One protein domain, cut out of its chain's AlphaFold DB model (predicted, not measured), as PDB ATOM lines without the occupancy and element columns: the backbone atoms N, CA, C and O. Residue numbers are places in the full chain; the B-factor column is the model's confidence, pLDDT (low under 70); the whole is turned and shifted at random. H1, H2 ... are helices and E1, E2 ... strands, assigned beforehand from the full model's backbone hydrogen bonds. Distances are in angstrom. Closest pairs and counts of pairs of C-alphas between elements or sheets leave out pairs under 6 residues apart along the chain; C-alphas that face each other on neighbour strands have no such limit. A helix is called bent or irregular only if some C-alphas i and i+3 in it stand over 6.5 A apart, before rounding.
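AT A GLANCE: This is residues 4 to 72 of the 93 residues of an uncharacterized protein of Bacteroides sp. AM23-12 (UniProt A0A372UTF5). A long, strongly twisted two-strand ribbon, E3 and E4, has short E1 and E2 beside different parts of E3; H1 folds back at one end as an open V, residues 58 to 72 sticking out. The printed part has 69 residues, with four named strands, then one helix. The antiparallel, branched sheet holds a meander, E2 E3 E4, each strand the antiparallel neighbour of the one before. The class is mixed; the whole is loose, radius of gyration of the C-alphas 14.5 A, spanning 42 by 35 by 17 A.

IN THESE COORDINATES: E3, residues 22 to 32, is 29.5 A long; E4, residues 38 to 50, 33.9 A. E1, residues 4 to 8, begins at C-alpha 4 (-17.025, 26.111, -41.532); E2 is residues 14 to 18. H1, residues 51 to 69, 26.3 A, ends at C-alpha 69 (-15.194, 26.312, -13.418). It is irregular, C-alphas 52 and 55 being 8.4 A apart.

HOW THE PARTS SIT: E3 and E4 form a hairpin, N 29 and O 42 2.8 A apart. E1 and E2 lie on one side of E3, E4 on the other; N 7 and O 30 are 2.8 A apart, N 16 and O 24 also 2.8 A. H1 only grazes the sheet, with residues 51 to 57; the closest C-alphas of E3 and H1, Tyr 22 and Glu 51, are 5.0 A apart. In H1, 13 of 15 O i to N i+4 pairs are within hydrogen-bond range.

THE WHOLE: The farthest C-alphas, Asp 35 and Asn 52, are 42.7 A apart. The printed part has no cut or long link. Residues 51 to 72 are among those under pLDDT 70.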
ATOM      1  N   TYR A   4     -17.032  24.887 -42.325       80.69
ATOM      2  CA  TYR A   4     -17.025  26.111 -41.532       80.69
ATOM      3  C   TYR A   4     -16.872  25.781 -40.050       80.69
ATOM      4  O   TYR A   4     -17.173  24.671 -39.604       80.69
ATOM      5  N   ILE A   5     -16.388  26.755 -39.291       80.06
ATOM      6  CA  ILE A   5     -16.271  26.671 -37.839       80.06
ATOM      7  C   ILE A   5     -17.380  27.540 -37.254       80.06
ATOM      8  O   ILE A   5     -17.382  28.756 -37.438       80.06
ATOM      9  N   GLU A   6     -18.324  26.914 -36.561       81.06
ATOM     10  CA  GLU A   6     -19.370  27.608 -35.814       81.06
ATOM     11  C   GLU A   6     -18.870  27.885 -34.400       81.06
ATOM     12  O   GLU A   6     -18.473  26.962 -33.686       81.06
ATOM     13  N   LYS A   7     -18.892  29.153 -33.991       80.12
ATOM     14  CA  LYS A   7     -18.490  29.597 -32.657       80.12
ATOM     15  C   LYS A   7     -19.637  30.353 -31.999       80.12
ATOM     16  O   LYS A   7     -19.925  31.489 -32.368       80.12
ATOM     17  N   ILE A   8     -20.255  29.726 -31.003       79.19
ATOM     18  CA  ILE A   8     -21.328  30.324 -30.199       79.19
ATOM     19  C   ILE A   8     -20.793  31.567 -29.478       79.19
ATOM     20  O   ILE A   8     -19.679  31.542 -28.947       79.19
ATOM     21  N   ILE A   9     -21.587  32.639 -29.452       76.94
ATOM     22  CA  ILE A   9     -21.314  33.867 -28.701       76.94
ATOM     23  C   ILE A   9     -22.080  33.780 -27.372       76.94
ATOM     24  O   ILE A   9     -23.277  34.061 -27.346       76.94
ATOM     25  N   PRO A  10     -21.428  33.417 -26.246       70.06
ATOM     26  CA  PRO A  10     -22.150  33.083 -25.014       70.06
ATOM     27  C   PRO A  10     -22.977  34.239 -24.441       70.06
ATOM     28  O   PRO A  10     -24.001  34.008 -23.810       70.06
ATOM     29  N   SER A  11     -22.551  35.486 -24.671       72.00
ATOM     30  CA  SER A  11     -23.262  36.687 -24.219       72.00
ATOM     31  C   SER A  11     -24.561  36.969 -24.980       72.00
ATOM     32  O   SER A  11     -25.314  37.842 -24.564       72.00
ATOM     33  N   GLN A  12     -24.815  36.268 -26.087       73.38
ATOM     34  CA  GLN A  12     -26.022  36.414 -26.908       73.38
ATOM     35  C   GLN A  12     -26.958  35.204 -26.783       73.38
ATOM     36  O   GLN A  12     -27.965  35.121 -27.487       73.38
ATOM     37  N   CYS A  13     -26.640  34.273 -25.881       72.62
ATOM     38  CA  CYS A  13     -27.501  33.140 -25.591       72.62
ATOM     39  C   CYS A  13     -28.686  33.568 -24.724       72.62
ATOM     40  O   CYS A  13     -28.526  34.313 -23.756       72.62
ATOM     41  N   HIS A  14     -29.863  33.050 -25.036       72.00
ATOM     42  CA  HIS A  14     -31.082  33.270 -24.279       72.00
ATOM     43  C   HIS A  14     -31.959  32.020 -24.308       72.00
ATOM     44  O   HIS A  14     -31.795  31.120 -25.131       72.00
ATOM     45  N   VAL A  15     -32.866  31.947 -23.341       75.38
ATOM     46  CA  VAL A  15     -33.785  30.825 -23.196       75.38
ATOM     47  C   VAL A  15     -35.114  31.202 -23.830       75.38
ATOM     48  O   VAL A  15     -35.682  32.241 -23.494       75.38
ATOM     49  N   ILE A  16     -35.613  30.354 -24.724       77.06
ATOM     50  CA  ILE A  16     -36.935  30.481 -25.329       77.06
ATOM     51  C   ILE A  16     -37.780  29.303 -24.861       77.06
ATOM     52  O   ILE A  16     -37.394  28.150 -25.020       77.06
ATOM     53  N   ASN A  17     -38.937  29.597 -24.276       71.94
ATOM     54  CA  ASN A  17     -39.964  28.593 -24.033       71.94
ATOM     55  C   ASN A  17     -40.840  28.539 -25.284       71.94
ATOM     56  O   ASN A  17     -41.530  29.519 -25.596       71.94
ATOM     57  N   ASP A  18     -40.768  27.438 -26.029       66.44
ATOM     58  CA  ASP A  18     -41.773  27.199 -27.046       66.44
ATOM     59  C   ASP A  18     -43.019  26.623 -26.361       66.44
ATOM     60  O   ASP A  18     -42.962  25.769 -25.480       66.44
ATOM     61  N   LYS A  19     -44.199  27.099 -26.756       66.00
ATOM     62  CA  LYS A  19     -45.480  26.659 -26.172       66.00
ATOM     63  C   LYS A  19     -45.787  25.171 -26.434       66.00
ATOM     64  O   LYS A  19     -46.922  24.741 -26.242       66.00
ATOM     65  N   THR A  20     -44.816  24.404 -26.931       66.62
ATOM     66  CA  THR A  20     -44.899  22.976 -27.236       66.62
ATOM     67  C   THR A  20     -44.346  22.106 -26.100       66.62
ATOM     68  O   THR A  20     -44.382  20.877 -26.192       66.62
ATOM     69  N   GLY A  21     -43.897  22.725 -25.001       65.62
ATOM     70  CA  GLY A  21     -43.361  22.035 -23.832       65.62
ATOM     71  C   GLY A  21     -41.859  21.782 -23.931       65.62
ATOM     72  O   GLY A  21     -41.360  20.853 -23.288       65.62
ATOM     73  N   TYR A  22     -41.137  22.569 -24.736       69.12
ATOM     74  CA  TYR A  22     -39.680  22.573 -24.787       69.12
ATOM     75  C   TYR A  22     -39.108  23.946 -24.427       69.12
ATOM     76  O   TYR A  22     -39.555  25.008 -24.852       69.12
ATOM     77  N   ILE A  23     -38.039  23.897 -23.643       74.50
ATOM     78  CA  ILE A  23     -37.166  25.014 -23.335       74.50
ATOM     79  C   ILE A  23     -35.966  24.911 -24.279       74.50
ATOM     80  O   ILE A  23     -35.151  23.990 -24.174       74.50
ATOM     81  N   HIS A  24     -35.856  25.854 -25.206       77.88
ATOM     82  CA  HIS A  24     -34.728  25.999 -26.115       77.88
ATOM     83  C   HIS A  24     -33.694  26.954 -25.531       77.88
ATOM     84  O   HIS A  24     -34.026  28.031 -25.039       77.88
ATOM     85  N   LEU A  25     -32.424  26.576 -25.618       77.75
ATOM     86  CA  LEU A  25     -31.312  27.501 -25.472       77.75
ATOM     87  C   LEU A  25     -30.908  27.943 -26.876       77.75
ATOM     88  O   LEU A  25     -30.308  27.168 -27.623       77.75
ATOM     89  N   GLU A  26     -31.249  29.171 -27.237       81.38
ATOM     90  CA  GLU A  26     -30.853  29.780 -28.505       81.38
ATOM     91  C   GLU A  26     -29.720  30.774 -28.285       81.38
ATOM     92  O   GLU A  26     -29.531  31.301 -27.191       81.38
ATOM     93  N   GLY A  27     -28.935  31.030 -29.322       81.12
ATOM     94  CA  GLY A  27     -27.917  32.067 -29.299       81.12
ATOM     95  C   GLY A  27     -27.424  32.401 -30.692       81.12
ATOM     96  O   GLY A  27     -27.664  31.677 -31.655       81.12
ATOM     97  N   GLU A  28     -26.709  33.508 -30.803       82.94
ATOM     98  CA  GLU A  28     -26.016  33.852 -32.038       82.94
ATOM     99  C   GLU A  28     -24.671  33.121 -32.100       82.94
ATOM    100  O   GLU A  28     -23.904  33.069 -31.130       82.94
ATOM    101  N   ALA A  29     -24.365  32.566 -33.266       80.75
ATOM    102  CA  ALA A  29     -23.089  31.950 -33.562       80.75
ATOM    103  C   ALA A  29     -22.391  32.681 -34.702       80.75
ATOM    104  O   ALA A  29     -22.971  33.016 -35.736       80.75
ATOM    105  N   MET A  30     -21.097  32.904 -34.510       85.12
ATOM    106  CA  MET A  30     -20.205  33.378 -35.548       85.12
ATOM    107  C   MET A  30     -19.772  32.201 -36.417       85.12
ATOM    108  O   MET A  30     -19.282  31.190 -35.913       85.12
ATOM    109  N   ILE A  31     -19.898  32.367 -37.724       84.88
ATOM    110  CA  ILE A  31     -19.427  31.414 -38.718       84.88
ATOM    111  C   ILE A  31     -18.086  31.902 -39.241       84.88
ATOM    112  O   ILE A  31     -17.971  33.015 -39.763       84.88
ATOM    113  N   LEU A  32     -17.074  31.055 -39.110       83.19
ATOM    114  CA  LEU A  32     -15.738  31.290 -39.636       83.19
ATOM    115  C   LEU A  32     -15.448  30.322 -40.782       83.19
ATOM    116  O   LEU A  32     -15.836  29.150 -40.745       83.19
ATOM    117  N   LYS A  33     -14.734  30.803 -41.796       83.62
ATOM    118  CA  LYS A  33     -14.119  29.951 -42.816       83.62
ATOM    119  C   LYS A  33     -12.975  29.128 -42.192       83.62
ATOM    120  O   LYS A  33     -12.519  29.452 -41.094       83.62
ATOM    121  N   PRO A  34     -12.474  28.076 -42.869       80.75
ATOM    122  CA  PRO A  34     -11.374  27.257 -42.349       80.75
ATOM    123  C   PRO A  34     -10.087  28.037 -42.052       80.75
ATOM    124  O   PRO A  34      -9.330  27.636 -41.176       80.75
ATOM    125  N   ASP A  35      -9.857  29.147 -42.758       83.25
ATOM    126  CA  ASP A  35      -8.733  30.069 -42.542       83.25
ATOM    127  C   ASP A  35      -8.925  31.003 -41.327       83.25
ATOM    128  O   ASP A  35      -8.061  31.822 -41.027       83.25
ATOM    129  N   GLY A  36     -10.054  30.889 -40.618       80.12
ATOM    130  CA  GLY A  36     -10.405  31.714 -39.465       80.12
ATOM    131  C   GLY A  36     -11.063  33.052 -39.813       80.12
ATOM    132  O   GLY A  36     -11.457  33.772 -38.896       80.12
ATOM    133  N   SER A  37     -11.228  33.390 -41.096       85.12
ATOM    134  CA  SER A  37     -11.898  34.626 -41.513       85.12
ATOM    135  C   SER A  37     -13.407  34.582 -41.252       85.12
ATOM    136  O   SER A  37     -14.055  33.538 -41.357       85.12
ATOM    137  N   TYR A  38     -13.978  35.736 -40.903       83.62
ATOM    138  CA  TYR A  38     -15.410  35.876 -40.638       83.62
ATOM    139  C   TYR A  38     -16.231  35.670 -41.917       83.62
ATOM    140  O   TYR A  38     -15.988  36.319 -42.933       83.62
ATOM    141  N   ALA A  39     -17.213  34.769 -41.857       84.50
ATOM    142  CA  ALA A  39     -18.157  34.514 -42.942       84.50
ATOM    143  C   ALA A  39     -19.547  35.101 -42.661       84.50
ATOM    144  O   ALA A  39     -20.271  35.414 -43.602       84.50
ATOM    145  N   GLY A  40     -19.931  35.239 -41.391       83.75
ATOM    146  CA  GLY A  40     -21.256  35.719 -41.024       83.75
ATOM    147  C   GLY A  40     -21.669  35.359 -39.603       83.75
ATOM    148  O   GLY A  40     -20.924  34.717 -38.863       83.75
ATOM    149  N   THR A  41     -22.883  35.760 -39.245       83.62
ATOM    150  CA  THR A  41     -23.521  35.420 -37.972       83.62
ATOM    151  C   THR A  41     -24.880  34.780 -38.247       83.62
ATOM    152  O   THR A  41     -25.584  35.197 -39.173       83.62
ATOM    153  N   VAL A  42     -25.221  33.746 -37.478       81.69
ATOM    154  CA  VAL A  42     -26.490  33.016 -37.575       81.69
ATOM    155  C   VAL A  42     -27.062  32.747 -36.188       81.69
ATOM    156  O   VAL A  42     -26.325  32.389 -35.270       81.69
ATOM    157  N   THR A  43     -28.382  32.835 -36.061       81.81
ATOM    158  CA  THR A  43     -29.092  32.325 -34.888       81.81
ATOM    159  C   THR A  43     -29.071  30.796 -34.929       81.81
ATOM    160  O   THR A  43     -29.397  30.191 -35.956       81.81
ATOM    161  N   THR A  44     -28.658  30.169 -33.831       75.94
ATOM    162  CA  THR A  44     -28.507  28.717 -33.704       75.94
ATOM    163  C   THR A  44     -29.161  28.224 -32.416       75.94
ATOM    164  O   THR A  44     -29.071  28.864 -31.362       75.94
ATOM    165  N   THR A  45     -29.814  27.067 -32.484       77.88
ATOM    166  CA  THR A  45     -30.324  26.376 -31.298       77.88
ATOM    167  C   THR A  45     -29.194  25.534 -30.714       77.88
ATOM    168  O   THR A  45     -28.735  24.567 -31.323       77.88
ATOM    169  N   ILE A  46     -28.737  25.904 -29.522       73.69
ATOM    170  CA  ILE A  46     -27.635  25.251 -28.805       73.69
ATOM    171  C   ILE A  46     -28.113  23.936 -28.183       73.69
ATOM    172  O   ILE A  46     -27.370  22.954 -28.141       73.69
ATOM    173  N   GLY A  47     -29.363  23.905 -27.719       69.31
ATOM    174  CA  GLY A  47     -30.003  22.711 -27.180       69.31
ATOM    175  C   GLY A  47     -31.488  22.924 -26.904       69.31
ATOM    176  O   GLY A  47     -31.953  24.056 -26.815       69.31
ATOM    177  N   SER A  48     -32.214  21.820 -26.748       70.56
ATOM    178  CA  SER A  48     -33.649  21.802 -26.449       70.56
ATOM    179  C   SER A  48     -33.904  20.792 -25.340       70.56
ATOM    180  O   SER A  48     -33.389  19.674 -25.406       70.56
ATOM    181  N   ILE A  49     -34.689  21.157 -24.331       68.94
ATOM    182  CA  ILE A  49     -35.008  20.280 -23.197       68.94
ATOM    183  C   ILE A  49     -36.510  20.322 -22.949       68.94
ATOM    184  O   ILE A  49     -37.112  21.383 -23.048       68.94
ATOM    185  N   ARG A  50     -37.138  19.185 -22.635       70.38
ATOM    186  CA  ARG A  50     -38.565  19.180 -22.295       70.38
ATOM    187  C   ARG A  50     -38.812  19.915 -20.977       70.38
ATOM    188  O   ARG A  50     -38.120  19.678 -19.990       70.38
ATOM    189  N   GLU A  51     -39.832  20.761 -20.967       63.34
ATOM    190  CA  GLU A  51     -40.231  21.636 -19.861       63.34
ATOM    191  C   GLU A  51     -40.564  20.853 -18.579       63.34
ATOM    192  O   GLU A  51     -40.241  21.291 -17.479       63.34
ATOM    193  N   ASN A  52     -41.097  19.633 -18.709       66.88
ATOM    194  CA  ASN A  52     -41.413  18.753 -17.578       66.88
ATOM    195  C   ASN A  52     -40.191  18.113 -16.884       66.88
ATOM    196  O   ASN A  52     -40.368  17.304 -15.980       66.88
ATOM    197  N   HIS A  53     -38.967  18.464 -17.289       65.06
ATOM    198  CA  HIS A  53     -37.717  17.998 -16.681       65.06
ATOM    199  C   HIS A  53     -36.873  19.166 -16.145       65.06
ATOM    200  O   HIS A  53     -35.645  19.115 -16.180       65.06
ATOM    201  N   ILE A  54     -37.505  20.246 -15.668       65.62
ATOM    202  CA  ILE A  54     -36.795  21.455 -15.221       65.62
ATOM    203  C   ILE A  54     -35.792  21.191 -14.086       65.62
ATOM    204  O   ILE A  54     -34.717  21.786 -14.079       65.62
ATOM    205  N   ASP A  55     -36.060  20.231 -13.200       61.94
ATOM    206  CA  ASP A  55     -35.096  19.803 -12.176       61.94
ATOM    207  C   ASP A  55     -33.847  19.171 -12.810       61.94
ATOM    208  O   ASP A  55     -32.716  19.500 -12.448       61.94
ATOM    209  N   THR A  56     -34.037  18.356 -13.852       64.69
ATOM    210  CA  THR A  56     -32.945  17.808 -14.670       64.69
ATOM    211  C   THR A  56     -32.196  18.914 -15.421       64.69
ATOM    212  O   THR A  56     -30.978  18.830 -15.582       64.69
ATOM    213  N   VAL A  57     -32.881  19.983 -15.852       61.25
ATOM    214  CA  VAL A  57     -32.255  21.170 -16.467       61.25
ATOM    215  C   VAL A  57     -31.373  21.899 -15.456       61.25
ATOM    216  O   VAL A  57     -30.219  22.201 -15.759       61.25
ATOM    217  N   ILE A  58     -31.880  22.165 -14.251       65.62
ATOM    218  CA  ILE A  58     -31.142  22.853 -13.181       65.62
ATOM    219  C   ILE A  58     -29.912  22.036 -12.776       65.62
ATOM    220  O   ILE A  58     -28.821  22.594 -12.614       65.62
ATOM    221  N   GLU A  59     -30.052  20.716 -12.670       67.31
ATOM    222  CA  GLU A  59     -28.948  19.806 -12.374       67.31
ATOM    223  C   GLU A  59     -27.903  19.800 -13.501       67.31
ATOM    224  O   GLU A  59     -26.703  19.952 -13.247       67.31
ATOM    225  N   MET A  60     -28.341  19.712 -14.759       63.81
ATOM    226  CA  MET A  60     -27.462  19.749 -15.928       63.81
ATOM    227  C   MET A  60     -26.710  21.083 -16.034       63.81
ATOM    228  O   MET A  60     -25.494  21.077 -16.237       63.81
ATOM    229  N   LEU A  61     -27.386  22.220 -15.836       63.88
ATOM    230  CA  LEU A  61     -26.778  23.557 -15.841       63.88
ATOM    231  C   LEU A  61     -25.804  23.746 -14.673       63.88
ATOM    232  O   LEU A  61     -24.724  24.311 -14.853       63.88
ATOM    233  N   SER A  62     -26.135  23.227 -13.491       65.75
ATOM    234  CA  SER A  62     -25.247  23.254 -12.323       65.75
ATOM    235  C   SER A  62     -23.985  22.428 -12.564       65.75
ATOM    236  O   SER A  62     -22.873  22.876 -12.270       65.75
ATOM    237  N   ASN A  63     -24.130  21.250 -13.171       66.06
ATOM    238  CA  ASN A  63     -23.013  20.395 -13.562       66.06
ATOM    239  C   ASN A  63     -22.183  21.017 -14.693       66.06
ATOM    240  O   ASN A  63     -20.954  20.935 -14.669       66.06
ATOM    241  N   TYR A  64     -22.822  21.700 -15.644       57.31
ATOM    242  CA  TYR A  64     -22.139  22.446 -16.700       57.31
ATOM    243  C   TYR A  64     -21.329  23.613 -16.122       57.31
ATOM    244  O   TYR A  64     -20.142  23.735 -16.413       57.31
ATOM    245  N   LYS A  65     -21.902  24.401 -15.204       59.34
ATOM    246  CA  LYS A  65     -21.197  25.481 -14.490       59.34
ATOM    247  C   LYS A  65     -19.980  24.959 -13.720       59.34
ATOM    248  O   LYS A  65     -18.915  25.570 -13.782       59.34
ATOM    249  N   LYS A  66     -20.105  23.806 -13.052       61.53
ATOM    250  CA  LYS A  66     -18.979  23.122 -12.387       61.53
ATOM    251  C   LYS A  66     -17.894  22.699 -13.382       61.53
ATOM    252  O   LYS A  66     -16.715  22.901 -13.103       61.53
ATOM    253  N   LYS A  67     -18.267  22.178 -14.556       54.53
ATOM    254  CA  LYS A  67     -17.323  21.816 -15.630       54.53
ATOM    255  C   LYS A  67     -16.608  23.031 -16.227       54.53
ATOM    256  O   LYS A  67     -15.414  22.952 -16.474       54.53
ATOM    257  N   ILE A  68     -17.294  24.163 -16.404       49.91
ATOM    258  CA  ILE A  68     -16.662  25.414 -16.864       49.91
ATOM    259  C   ILE A  68     -15.691  25.962 -15.807       49.91
ATOM    260  O   ILE A  68     -14.614  26.447 -16.150       49.91
ATOM    261  N   ALA A  69     -16.056  25.887 -14.523       53.50
ATOM    262  CA  ALA A  69     -15.194  26.312 -13.418       53.50
ATOM    263  C   ALA A  69     -13.966  25.392 -13.241       53.50
ATOM    264  O   ALA A  69     -12.909  25.836 -12.795       53.50
ATOM    265  N   SER A  70     -14.084  24.123 -13.641       46.62
ATOM    266  CA  SER A  70     -13.030  23.108 -13.625       46.62
ATOM    267  C   SER A  70     -12.133  23.194 -14.877       46.62
ATOM    268  O   SER A  70     -12.215  22.407 -15.808       46.62
ATOM    269  N   SER A  71     -11.258  24.199 -14.912       48.75
ATOM    270  CA  SER A  71      -9.865  24.081 -15.385       48.75
ATOM    271  C   SER A  71      -9.527  23.200 -16.624       48.75
ATOM    272  O   SER A  71      -8.549  22.455 -16.601       48.75
ATOM    273  N   GLN A  72     -10.200  23.362 -17.767       44.66
ATOM    274  CA  GLN A  72      -9.574  23.141 -19.092       44.66
ATOM    275  C   GLN A  72      -9.858  24.323 -20.028       44.66
ATOM    276  O   GLN A  72     -10.467  24.225 -21.092       44.66
TER     277      GLN A  72